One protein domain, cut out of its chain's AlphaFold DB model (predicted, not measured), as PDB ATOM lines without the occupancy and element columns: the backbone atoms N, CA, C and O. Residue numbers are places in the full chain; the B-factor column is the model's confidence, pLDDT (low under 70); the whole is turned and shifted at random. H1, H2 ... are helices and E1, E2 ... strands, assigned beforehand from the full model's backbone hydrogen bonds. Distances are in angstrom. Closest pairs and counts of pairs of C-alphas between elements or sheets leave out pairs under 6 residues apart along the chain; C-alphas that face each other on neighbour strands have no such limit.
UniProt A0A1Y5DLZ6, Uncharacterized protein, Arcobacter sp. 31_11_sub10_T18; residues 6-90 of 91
ATOM      1  N   LYS A   6       6.214 -36.004 -87.913       82.06
ATOM      2  CA  LYS A   6       6.194 -34.720 -87.191       82.06
ATOM      3  C   LYS A   6       7.141 -33.724 -87.843       82.06
ATOM      4  O   LYS A   6       8.040 -34.075 -88.601       82.06
ATOM      5  N   GLY A   7       6.909 -32.457 -87.542       89.00
ATOM      6  CA  GLY A   7       7.687 -31.364 -88.083       89.00
ATOM      7  C   GLY A   7       7.827 -30.221 -87.098       89.00
ATOM      8  O   GLY A   7       7.170 -30.199 -86.057       89.00
ATOM      9  N   PHE A   8       8.677 -29.272 -87.458       92.25
ATOM     10  CA  PHE A   8       8.939 -28.065 -86.694       92.25
ATOM     11  C   PHE A   8       8.554 -26.854 -87.533       92.25
ATOM     12  O   PHE A   8       8.794 -26.824 -88.739       92.25
ATOM     13  N   ILE A   9       7.928 -25.875 -86.884       92.88
ATOM     14  CA  ILE A   9       7.700 -24.546 -87.445       92.88
ATOM     15  C   ILE A   9       8.483 -23.587 -86.559       92.88
ATOM     16  O   ILE A   9       8.122 -23.404 -85.396       92.88
ATOM     17  N   THR A  10       9.538 -22.998 -87.106       94.12
ATOM     18  CA  THR A  10      10.403 -22.048 -86.404       94.12
ATOM     19  C   THR A  10      10.213 -20.672 -87.018       94.12
ATOM     20  O   THR A  10      10.326 -20.512 -88.230       94.12
ATOM     21  N   GLN A  11       9.895 -19.679 -86.194       93.81
ATOM     22  CA  GLN A  11       9.713 -18.298 -86.635       93.81
ATOM     23  C   GLN A  11      10.990 -17.514 -86.336       93.81
ATOM     24  O   GLN A  11      11.404 -17.434 -85.181       93.81
ATOM     25  N   TYR A  12      11.603 -16.961 -87.378       93.75
ATOM     26  CA  TYR A  12      12.709 -16.012 -87.293       93.75
ATOM     27  C   TYR A  12      12.209 -14.619 -87.683       93.75
ATOM     28  O   TYR A  12      11.121 -14.479 -88.240       93.75
ATOM     29  N   ASP A  13      13.028 -13.590 -87.461       92.06
ATOM     30  CA  ASP A  13      12.637 -12.199 -87.732       92.06
ATOM     31  C   ASP A  13      12.231 -11.959 -89.197       92.06
ATOM     32  O   ASP A  13      11.305 -11.200 -89.473       92.06
ATOM     33  N   ASN A  14      12.895 -12.638 -90.140       92.94
ATOM     34  CA  ASN A  14      12.729 -12.396 -91.579       92.94
ATOM     35  C   ASN A  14      12.049 -13.544 -92.342       92.94
ATOM     36  O   ASN A  14      11.717 -13.383 -93.518       92.94
ATOM     37  N   TYR A  15      11.889 -14.715 -91.720       94.94
ATOM     38  CA  TYR A  15      11.328 -15.893 -92.379       94.94
ATOM     39  C   TYR A  15      10.779 -16.907 -91.383       94.94
ATOM     40  O   TYR A  15      11.206 -16.986 -90.232       94.94
ATOM     41  N   THR A  16       9.865 -17.740 -91.865       95.81
ATOM     42  CA  THR A  16       9.364 -18.900 -91.131       95.81
ATOM     43  C   THR A  16       9.927 -20.161 -91.764       95.81
ATOM     44  O   THR A  16       9.763 -20.385 -92.964       95.81
ATOM     45  N   GLN A  17      10.586 -20.994 -90.967       95.50
ATOM     46  CA  GLN A  17      11.101 -22.283 -91.400       95.50
ATOM     47  C   GLN A  17      10.119 -23.399 -91.047       95.50
ATOM     48  O   GLN A  17       9.671 -23.499 -89.907       95.50
ATOM     49  N   VAL A  18       9.805 -24.260 -92.012       93.44
ATOM     50  CA  VAL A  18       8.955 -25.440 -91.834       93.44
ATOM     51  C   VAL A  18       9.744 -26.679 -92.218       93.44
ATOM     52  O   VAL A  18      10.115 -26.855 -93.376       93.44
ATOM     53  N   GLN A  19       9.963 -27.564 -91.256       92.62
ATOM     54  CA  GLN A  19      10.669 -28.823 -91.462       92.62
ATOM     55  C   GLN A  19       9.732 -29.990 -91.196       92.62
ATOM     56  O   GLN A  19       9.062 -30.005 -90.169       92.62
ATOM     57  N   ILE A  20       9.693 -30.977 -92.086       89.56
ATOM     58  CA  ILE A  20       8.961 -32.231 -91.884       89.56
ATOM     59  C   ILE A  20       9.964 -33.371 -91.887       89.56
ATOM     60  O   ILE A  20      10.768 -33.507 -92.813       89.56
ATOM     61  N   PHE A  21       9.883 -34.197 -90.852       88.75
ATOM     62  CA  PHE A  21      10.697 -35.384 -90.695       88.75
ATOM     63  C   PHE A  21       9.826 -36.621 -90.861       88.75
ATOM     64  O   PHE A  21       8.740 -36.709 -90.284       88.75
ATOM     65  N   SER A  22      10.335 -37.588 -91.617       86.19
ATOM     66  CA  SER A  22       9.758 -38.923 -91.704       86.19
ATOM     67  C   SER A  22      10.808 -39.959 -91.338       86.19
ATOM     68  O   SER A  22      11.927 -39.919 -91.848       86.19
ATOM     69  N   ALA A  23      10.485 -40.843 -90.391       86.06
ATOM     70  CA  ALA A  23      11.419 -41.842 -89.852       86.06
ATOM     71  C   ALA A  23      12.800 -41.266 -89.439       86.06
ATOM     72  O   ALA A  23      13.833 -41.891 -89.658       86.06
ATOM     73  N   GLY A  24      12.825 -40.052 -88.871       83.38
ATOM     74  CA  GLY A  24      14.062 -39.368 -88.464       83.38
ATOM     75  C   GLY A  24      14.853 -38.710 -89.604       83.38
ATOM     76  O   GLY A  24      15.875 -38.086 -89.345       83.38
ATOM     77  N   THR A  25      14.370 -38.791 -90.845       87.12
ATOM     78  CA  THR A  25      14.980 -38.153 -92.018       87.12
ATOM     79  C   THR A  25      14.222 -36.882 -92.390       87.12
ATOM     80  O   THR A  25      12.992 -36.884 -92.419       87.12
ATOM     81  N   LEU A  26      14.937 -35.794 -92.691       89.06
ATOM     82  CA  LEU A  26      14.345 -34.550 -93.193       89.06
ATOM     83  C   LEU A  26      13.827 -34.763 -94.622       89.06
ATOM     84  O   LEU A  26      14.619 -34.932 -95.546       89.06
ATOM     85  N   VAL A  27      12.504 -34.751 -94.804       88.94
ATOM     86  CA  VAL A  27      11.854 -34.970 -96.113       88.94
ATOM     87  C   VAL A  27      11.344 -33.682 -96.753       88.94
ATOM     88  O   VAL A  27      11.155 -33.628 -97.964       88.94
ATOM     89  N   LEU A  28      11.140 -32.633 -95.955       88.94
ATOM     90  CA  LEU A  28      10.773 -31.308 -96.440       88.94
ATOM     91  C   LEU A  28      11.417 -30.247 -95.557       88.94
ATOM     92  O   LEU A  28      11.290 -30.305 -94.338       88.94
ATOM     93  N   ASN A  29      12.057 -29.261 -96.176       92.31
ATOM     94  CA  ASN A  29      12.522 -28.046 -95.522       92.31
ATOM     95  C   ASN A  29      12.040 -26.866 -96.359       92.31
ATOM     96  O   ASN A  29      12.346 -26.795 -97.544       92.31
ATOM     97  N   LEU A  30      11.252 -25.979 -95.769       93.56
ATOM     98  CA  LEU A  30      10.769 -24.769 -96.415       93.56
ATOM     99  C   LEU A  30      11.235 -23.567 -95.613       93.56
ATOM    100  O   LEU A  30      10.976 -23.495 -94.419       93.56
ATOM    101  N   GLU A  31      11.842 -22.601 -96.279       95.81
ATOM    102  CA  GLU A  31      12.120 -21.278 -95.726       95.81
ATOM    103  C   GLU A  31      11.193 -20.284 -96.421       95.81
ATOM    104  O   GLU A  31      11.261 -20.100 -97.638       95.81
ATOM    105  N   ILE A  32      10.263 -19.710 -95.662       95.75
ATOM    106  CA  ILE A  32       9.173 -18.881 -96.174       95.75
ATOM    107  C   ILE A  32       9.435 -17.427 -95.779       95.75
ATOM    108  O   ILE A  32       9.210 -17.034 -94.633       95.75
ATOM    109  N   TYR A  33       9.895 -16.637 -96.743       95.44
ATOM    110  CA  TYR A  33      10.099 -15.195 -96.632       95.44
ATOM    111  C   TYR A  33       8.843 -14.441 -97.099       95.44
ATOM    112  O   TYR A  33       7.879 -15.042 -97.579       95.44
ATOM    113  N   GLU A  34       8.845 -13.113 -96.985       93.75
ATOM    114  CA  GLU A  34       7.740 -12.264 -97.465       93.75
ATOM    115  C   GLU A  34       7.549 -12.313 -98.992       93.75
ATOM    116  O   GLU A  34       6.421 -12.261 -99.478       93.75
ATOM    117  N   ASP A  35       8.634 -12.438 -99.759       93.62
ATOM    118  CA  ASP A  35       8.630 -12.382-101.227       93.62
ATOM    119  C   ASP A  35       8.806 -13.756-101.901       93.62
ATOM    120  O   ASP A  35       8.376 -13.965-103.043       93.62
ATOM    121  N   ARG A  36       9.429 -14.710-101.204       95.00
ATOM    122  CA  ARG A  36       9.856 -15.995-101.766       95.00
ATOM    123  C   ARG A  36       9.717 -17.150-100.781       95.00
ATOM    124  O   ARG A  36       9.690 -16.969 -99.570       95.00
ATOM    125  N   ILE A  37       9.711 -18.357-101.323       95.75
ATOM    126  CA  ILE A  37       9.808 -19.605-100.574       95.75
ATOM    127  C   ILE A  37      10.917 -20.468-101.161       95.75
ATOM    128  O   ILE A  37      11.002 -20.630-102.381       95.75
ATOM    129  N   CYS A  38      11.760 -21.017-100.293       95.19
ATOM    130  CA  CYS A  38      12.886 -21.863-100.664       95.19
ATOM    131  C   CYS A  38      12.680 -23.282-100.130       95.19
ATOM    132  O   CYS A  38      12.492 -23.466 -98.934       95.19
ATOM    133  N   GLN A  39      12.709 -24.287-101.012       87.56
ATOM    134  CA  GLN A  39      12.666 -25.712-100.632       87.56
ATOM    135  C   GLN A  39      14.060 -26.275-100.298       87.56
ATOM    136  O   GLN A  39      14.210 -27.328 -99.684       87.56
ATOM    137  N   SER A  40      15.098 -25.594-100.776       77.12
ATOM    138  CA  SER A  40      16.506 -25.828-100.470       77.12
ATOM    139  C   SER A  40      17.306 -24.580-100.853       77.12
ATOM    140  O   SER A  40      16.768 -23.683-101.508       77.12
ATOM    141  N   THR A  41      18.600 -24.547-100.523       64.56
ATOM    142  CA  THR A  41      19.513 -23.422-100.810       64.56
ATOM    143  C   THR A  41      19.505 -22.970-102.277       64.56
ATOM    144  O   THR A  41      19.752 -21.804-102.560       64.56
ATOM    145  N   PHE A  42      19.186 -23.865-103.219       66.38
ATOM    146  CA  PHE A  42      19.206 -23.578-104.662       66.38
ATOM    147  C   PHE A  42      17.823 -23.602-105.325       66.38
ATOM    148  O   PHE A  42      17.726 -23.503-106.546       66.38
ATOM    149  N   LYS A  43      16.742 -23.764-104.553       88.44
ATOM    150  CA  LYS A  43      15.377 -23.893-105.084       88.44
ATOM    151  C   LYS A  43      14.441 -22.909-104.401       88.44
ATOM    152  O   LYS A  43      13.615 -23.297-103.577       88.44
ATOM    153  N   CYS A  44      14.595 -21.640-104.763       94.31
ATOM    154  CA  CYS A  44      13.720 -20.556-104.336       94.31
ATOM    155  C   CYS A  44      12.796 -20.123-105.472       94.31
ATOM    156  O   CYS A  44      13.215 -20.017-106.624       94.31
ATOM    157  N   GLN A  45      11.547 -19.831-105.136       95.00
ATOM    158  CA  GLN A  45      10.560 -19.304-106.073       95.00
ATOM    159  C   GLN A  45       9.616 -18.328-105.375       95.00
ATOM    160  O   GLN A  45       9.560 -18.281-104.147       95.00
ATOM    161  N   SER A  46       8.871 -17.533-106.142       95.81
ATOM    162  CA  SER A  46       7.875 -16.636-105.552       95.81
ATOM    163  C   SER A  46       6.741 -17.429-104.902       95.81
ATOM    164  O   SER A  46       6.402 -18.538-105.334       95.81
ATOM    165  N   LEU A  47       6.112 -16.840-103.884       94.81
ATOM    166  CA  LEU A  47       4.994 -17.481-103.183       94.81
ATOM    167  C   LEU A  47       3.835 -17.817-104.140       94.81
ATOM    168  O   LEU A  47       3.243 -18.891-104.059       94.81
ATOM    169  N   LYS A  48       3.581 -16.947-105.126       95.44
ATOM    170  CA  LYS A  48       2.596 -17.163-106.193       95.44
ATOM    171  C   LYS A  48       2.870 -18.422-107.014       95.44
ATOM    172  O   LYS A  48       1.964 -19.222-107.246       95.44
ATOM    173  N   VAL A  49       4.113 -18.591-107.473       95.00
ATOM    174  CA  VAL A  49       4.515 -19.760-108.273       95.00
ATOM    175  C   VAL A  49       4.395 -21.026-107.435       95.00
ATOM    176  O   VAL A  49       3.857 -22.023-107.912       95.00
ATOM    177  N   PHE A  50       4.800 -20.965-106.165       94.12
ATOM    178  CA  PHE A  50       4.654 -22.085-105.247       94.12
ATOM    179  C   PHE A  50       3.199 -22.502-105.045       94.12
ATOM    180  O   PHE A  50       2.904 -23.691-105.168       94.12
ATOM    181  N   ASN A  51       2.297 -21.549-104.791       92.69
ATOM    182  CA  ASN A  51       0.874 -21.838-104.630       92.69
ATOM    183  C   ASN A  51       0.298 -22.467-105.902       92.69
ATOM    184  O   ASN A  51      -0.380 -23.480-105.824       92.69
ATOM    185  N   ALA A  52       0.628 -21.933-107.081       93.62
ATOM    186  CA  ALA A  52       0.132 -22.474-108.344       93.62
ATOM    187  C   ALA A  52       0.631 -23.900-108.649       93.62
ATOM    188  O   ALA A  52      -0.068 -24.643-109.328       93.62
ATOM    189  N   GLN A  53       1.833 -24.270-108.193       92.19
ATOM    190  CA  GLN A  53       2.422 -25.593-108.437       92.19
ATOM    191  C   GLN A  53       2.012 -26.648-107.405       92.19
ATOM    192  O   GLN A  53       1.849 -27.810-107.760       92.19
ATOM    193  N   ASN A  54       1.912 -26.261-106.130       88.88
ATOM    194  CA  ASN A  54       1.764 -27.203-105.012       88.88
ATOM    195  C   ASN A  54       0.386 -27.139-104.343       88.88
ATOM    196  O   ASN A  54       0.036 -28.031-103.576       88.88
ATOM    197  N   LEU A  55      -0.366 -26.065-104.579       90.69
ATOM    198  CA  LEU A  55      -1.678 -25.812-103.998       90.69
ATOM    199  C   LEU A  55      -2.668 -25.490-105.125       90.69
ATOM    200  O   LEU A  55      -2.928 -26.339-105.968       90.69
ATOM    201  N   ASP A  56      -3.215 -24.276-105.140       93.12
ATOM    202  CA  ASP A  56      -4.067 -23.785-106.210       93.12
ATOM    203  C   ASP A  56      -3.662 -22.358-106.610       93.12
ATOM    204  O   ASP A  56      -3.256 -21.540-105.776       93.12
ATOM    205  N   ARG A  57      -3.787 -22.040-107.904       93.50
ATOM    206  CA  ARG A  57      -3.420 -20.726-108.461       93.50
ATOM    207  C   ARG A  57      -4.351 -19.599-107.985       93.50
ATOM    208  O   ARG A  57      -3.959 -18.438-108.061       93.50
ATOM    209  N   SER A  58      -5.563 -19.908-107.518       93.56
ATOM    210  CA  SER A  58      -6.514 -18.906-107.014       93.56
ATOM    211  C   SER A  58      -6.170 -18.375-105.622       93.56
ATOM    212  O   SER A  58      -6.752 -17.381-105.183       93.56
ATOM    213  N   TYR A  59      -5.237 -19.010-104.910       94.00
ATOM    214  CA  TYR A  59      -4.851 -18.570-103.577       94.00
ATOM    215  C   TYR A  59      -4.017 -17.290-103.635       94.00
ATOM    216  O   TYR A  59      -3.163 -17.125-104.503       94.00
ATOM    217  N   ALA A  60      -4.245 -16.395-102.671       94.88
ATOM    218  CA  ALA A  60      -3.455 -15.177-102.524       94.88
ATOM    219  C   ALA A  60      -1.962 -15.511-102.412       94.88
ATOM    220  O   ALA A  60      -1.604 -16.475-101.739       94.88
ATOM    221  N   ASP A  61      -1.093 -14.691-103.005       94.25
ATOM    222  CA  ASP A  61       0.348 -14.956-103.061       94.25
ATOM    223  C   ASP A  61       0.921 -15.288-101.669       94.25
ATOM    224  O   ASP A  61       1.533 -16.334-101.485       94.25
ATOM    225  N   ASN A  62       0.594 -14.499-100.641       93.88
ATOM    226  CA  ASN A  62       1.057 -14.719 -99.264       93.88
ATOM    227  C   ASN A  62       0.269 -15.758 -98.442       93.88
ATOM    228  O   ASN A  62       0.440 -15.832 -97.222       93.88
ATOM    229  N   PHE A  63      -0.594 -16.561 -99.070       95.12
ATOM    230  CA  PHE A  63      -1.420 -17.561 -98.390       95.12
ATOM    231  C   PHE A  63      -0.585 -18.527 -97.545       95.12
ATOM    232  O   PHE A  63      -0.859 -18.694 -96.355       95.12
ATOM    233  N   ILE A  64       0.444 -19.135 -98.144       93.00
ATOM    234  CA  ILE A  64       1.244 -20.165 -97.477       93.00
ATOM    235  C   ILE A  64       1.991 -19.607 -96.261       93.00
ATOM    236  O   ILE A  64       2.008 -20.239 -95.207       93.00
ATOM    237  N   LYS A  65       2.506 -18.378 -96.368       94.44
ATOM    238  CA  LYS A  65       3.162 -17.670 -95.267       94.44
ATOM    239  C   LYS A  65       2.194 -17.417 -94.116       94.44
ATOM    240  O   LYS A  65       2.410 -17.887 -93.003       94.44
ATOM    241  N   LYS A  66       1.052 -16.784 -94.407       94.06
ATOM    242  CA  LYS A  66      -0.004 -16.524 -93.413       94.06
ATOM    243  C   LYS A  66      -0.499 -17.797 -92.733       94.06
ATOM    244  O   LYS A  66      -0.939 -17.743 -91.589       94.06
ATOM    245  N   LEU A  67      -0.486 -18.929 -93.433       93.88
ATOM    246  CA  LEU A  67      -0.920 -20.204 -92.880       93.88
ATOM    247  C   LEU A  67       0.037 -20.718 -91.797       93.88
ATOM    248  O   LEU A  67      -0.437 -21.136 -90.740       93.88
ATOM    249  N   PHE A  68       1.347 -20.675 -92.053       92.25
ATOM    250  CA  PHE A  68       2.370 -21.147 -91.115       92.25
ATOM    251  C   PHE A  68       2.698 -20.135 -90.013       92.25
ATOM    252  O   PHE A  68       3.028 -20.546 -88.902       92.25
ATOM    253  N   ASP A  69       2.494 -18.842 -90.265       91.88
ATOM    254  CA  ASP A  69       2.690 -17.788 -89.264       91.88
ATOM    255  C   ASP A  69       1.604 -17.769 -88.178       91.88
ATOM    256  O   ASP A  69       1.784 -17.174 -87.114       91.88
ATOM    257  N   LYS A  70       0.464 -18.438 -88.405       91.31
ATOM    258  CA  LYS A  70      -0.600 -18.540 -87.400       91.31
ATOM    259  C   LYS A  70      -0.081 -19.204 -86.131       91.31
ATOM    260  O   LYS A  70       0.341 -20.359 -86.142       91.31
ATOM    261  N   THR A  71      -0.214 -18.512 -85.005       85.50
ATOM    262  CA  THR A  71       0.196 -18.996 -83.677       85.50
ATOM    263  C   THR A  71      -0.808 -19.965 -83.047       85.50
ATOM    264  O   THR A  71      -0.467 -20.656 -82.092       85.50
ATOM    265  N   SER A  72      -2.019 -20.085 -83.603       89.81
ATOM    266  CA  SER A  72      -3.080 -20.952 -83.081       89.81
ATOM    267  C   SER A  72      -2.644 -22.413 -82.930       89.81
ATOM    268  O   SER A  72      -2.029 -22.986 -83.831       89.81
ATOM    269  N   LYS A  73      -3.058 -23.049 -81.822       90.00
ATOM    270  CA  LYS A  73      -2.765 -24.464 -81.519       90.00
ATOM    271  C   LYS A  73      -3.256 -25.425 -82.608       90.00
ATOM    272  O   LYS A  73      -2.643 -26.459 -82.866       90.00
ATOM    273  N   LYS A  74      -4.363 -25.082 -83.269       92.50
ATOM    274  CA  LYS A  74      -4.945 -25.866 -84.355       92.50
ATOM    275  C   LYS A  74      -5.356 -24.948 -85.496       92.50
ATOM    276  O   LYS A  74      -6.199 -24.075 -85.314       92.50
ATOM    277  N   THR A  75      -4.812 -25.205 -86.676       92.69
ATOM    278  CA  THR A  75      -5.179 -24.527 -87.921       92.69
ATOM    279  C   THR A  75      -5.715 -25.571 -88.887       92.69
ATOM    280  O   THR A  75      -5.060 -26.581 -89.138       92.69
ATOM    281  N   VAL A  76      -6.919 -25.352 -89.417       93.44
ATOM    282  CA  VAL A  76      -7.520 -26.210 -90.444       93.44
ATOM    283  C   VAL A  76      -7.942 -25.331 -91.607       93.44
ATOM    284  O   VAL A  76      -8.740 -24.415 -91.438       93.44
ATOM    285  N   PHE A  77      -7.414 -25.634 -92.783       93.75
ATOM    286  CA  PHE A  77      -7.842 -25.069 -94.049       93.75
ATOM    287  C   PHE A  77      -8.341 -26.213 -94.929       93.75
ATOM    288  O   PHE A  77      -7.636 -27.202 -95.124       93.75
ATOM    289  N   ARG A  78      -9.576 -26.105 -95.417       94.06
ATOM    290  CA  ARG A  78     -10.200 -27.121 -96.262       94.06
ATOM    291  C   ARG A  78     -10.827 -26.441 -97.466       94.06
ATOM    292  O   ARG A  78     -11.823 -25.741 -97.317       94.06
ATOM    293  N   ASP A  79     -10.282 -26.726 -98.635       93.31
ATOM    294  CA  ASP A  79     -10.858 -26.368 -99.920       93.31
ATOM    295  C   ASP A  79     -11.363 -27.642-100.601       93.31
ATOM    296  O   ASP A  79     -10.597 -28.456-101.116       93.31
ATOM    297  N   LYS A  80     -12.684 -27.832-100.577       92.75
ATOM    298  CA  LYS A  80     -13.323 -28.993-101.204       92.75
ATOM    299  C   LYS A  80     -13.296 -28.920-102.729       92.75
ATOM    300  O   LYS A  80     -13.309 -29.971-103.357       92.75
ATOM    301  N   LYS A  81     -13.286 -27.715-103.308       93.06
ATOM    302  CA  LYS A  81     -13.336 -27.521-104.761       93.06
ATOM    303  C   LYS A  81     -12.038 -28.004-105.402       93.06
ATOM    304  O   LYS A  81     -12.088 -28.695-106.410       93.06
ATOM    305  N   ASN A  82     -10.913 -27.691-104.764       90.00
ATOM    306  CA  ASN A  82      -9.581 -28.054-105.243       90.00
ATOM    307  C   ASN A  82      -9.009 -29.313-104.558       90.00
ATOM    308  O   ASN A  82      -7.869 -29.687-104.804       90.00
ATOM    309  N   GLY A  83      -9.781 -29.974-103.684       89.94
ATOM    310  CA  GLY A  83      -9.357 -31.200-102.994       89.94
ATOM    311  C   GLY A  83      -8.231 -31.003-101.970       89.94
ATOM    312  O   GLY A  83      -7.539 -31.959-101.627       89.94
ATOM    313  N   ILE A  84      -8.040 -29.783-101.459       89.38
ATOM    314  CA  ILE A  84      -6.922 -29.422-100.581       89.38
ATOM    315  C   ILE A  84      -7.363 -29.439 -99.114       89.38
ATOM    316  O   ILE A  84      -8.326 -28.782 -98.708       89.38
ATOM    317  N   LEU A  85      -6.611 -30.161 -98.281       91.88
ATOM    318  CA  LEU A  85      -6.738 -30.141 -96.827       91.88
ATOM    319  C   LEU A  85      -5.376 -29.850 -96.205       91.88
ATOM    320  O   LEU A  85      -4.458 -30.655 -96.318       91.88
ATOM    321  N   ILE A  86      -5.278 -28.740 -95.476       90.94
ATOM    322  CA  ILE A  86      -4.098 -28.412 -94.681       90.94
ATOM    323  C   ILE A  86      -4.506 -28.363 -93.216       90.94
ATOM    324  O   ILE A  86      -5.393 -27.604 -92.820       90.94
ATOM    325  N   LYS A  87      -3.868 -29.198 -92.399       91.31
ATOM    326  CA  LYS A  87      -4.121 -29.281 -90.961       91.31
ATOM    327  C   LYS A  87      -2.801 -29.180 -90.211       91.31
ATOM    328  O   LYS A  87      -1.967 -30.069 -90.316       91.31
ATOM    329  N   ILE A  88      -2.659 -28.130 -89.412       90.62
ATOM    330  CA  ILE A  88      -1.510 -27.909 -88.531       90.62
ATOM    331  C   ILE A  88      -2.009 -28.078 -87.100       90.62
ATOM    332  O   ILE A  88      -2.951 -27.403 -86.682       90.62
ATOM    333  N   THR A  89      -1.421 -29.018 -86.364       91.25
ATOM    334  CA  THR A  89      -1.697 -29.233 -84.937       91.25
ATOM    335  C   THR A  89      -0.380 -29.075 -84.199       91.25
ATOM    336  O   THR A  89       0.545 -29.841 -84.453       91.25
ATOM    337  N   LYS A  90      -0.291 -28.046 -83.357       88.31
ATOM    338  CA  LYS A  90       0.877 -27.772 -82.521       88.31
ATOM    339  C   LYS A  90       0.687 -28.489 -81.187       88.31
ATOM    340  O   LYS A  90      -0.431 -28.479 -80.658       88.31
TER     341      LYS A  90
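AT A GLANCE: This is residues 6 to 90 of the 91 residues of an uncharacterized protein of Arcobacter sp. 31_11_sub10_T18 (UniProt A0A1Y5DLZ6). A twisted wall of five strands, E1 to E5, has the short helices H1 and H2 over one face and its other face bare; beyond H2, apart from the wall, runs the two-stranded hairpin E6 and E7. The printed part has 85 residues, mixed in class, with two named helices and seven named strands in the order E1 E2 E3 E4 E5 H1 H2 E6 E7. E1 to E5 form a meander, each strand the antiparallel neighbour of the one before. The whole is compact, with a radius of gyration of the C-alphas of 12.7 A and spans of 34 by 27 by 25 A.

HOW THE PARTS SIT: Begin with E1, residues 6 to 11, E2, 16 to 22, E3, 25 to 32, E4, 36 to 40, and E5, 43 to 46; the sheet is twisted, up to 4.2 A off its best plane. Within hydrogen-bond range are N 8 and O 19, 2.8 A, N 18 and O 30, 2.8 A, N 31 and O 38, 2.9 A, and N 37 and O 45, 2.8 A. H2, residues 63 to 69, is on the sheet across the strands, at a height over the sheet of 8.9 A; the closest C-alphas of E3 and H2 are those of Ile 32 and Lys 65, 6.2 A apart, and the closest of E2 and H2 are those of Thr 16 and Asp 69, 7.0 A apart. H1, residues 47 to 54, is on the same face, over E4; Arg 36 and Leu 47 have the closest C-alphas, 5.3 A. H1 and H2 only just touch, with 3 pairs of C-alphas within 8 A, the closest Leu 47 and Ile 64, 7.3 A. In both helices every O i to N i+4 pair is within range. In the hairpin of E6, residues 74 to 79, and E7, 84 to 89, find N 77 and O 86, 2.8 A.

IN THESE COORDINATES: Find C-alpha 6 at (6.194, -34.720, -87.191), where E1 begins its 16.8 A. E2 is 20.0 A long, E3 20.6 A, E6 16.7 A; E7, 16.5 A, ends at C-alpha 89, (-1.697, -29.233, -84.937).

THE WHOLE: The C-alphas farthest apart, Asp 13 and Lys 81, are 34.6 A apart. The printed part has no cut and no long link. Residues 41 to 42 are under 70 in pLDDT.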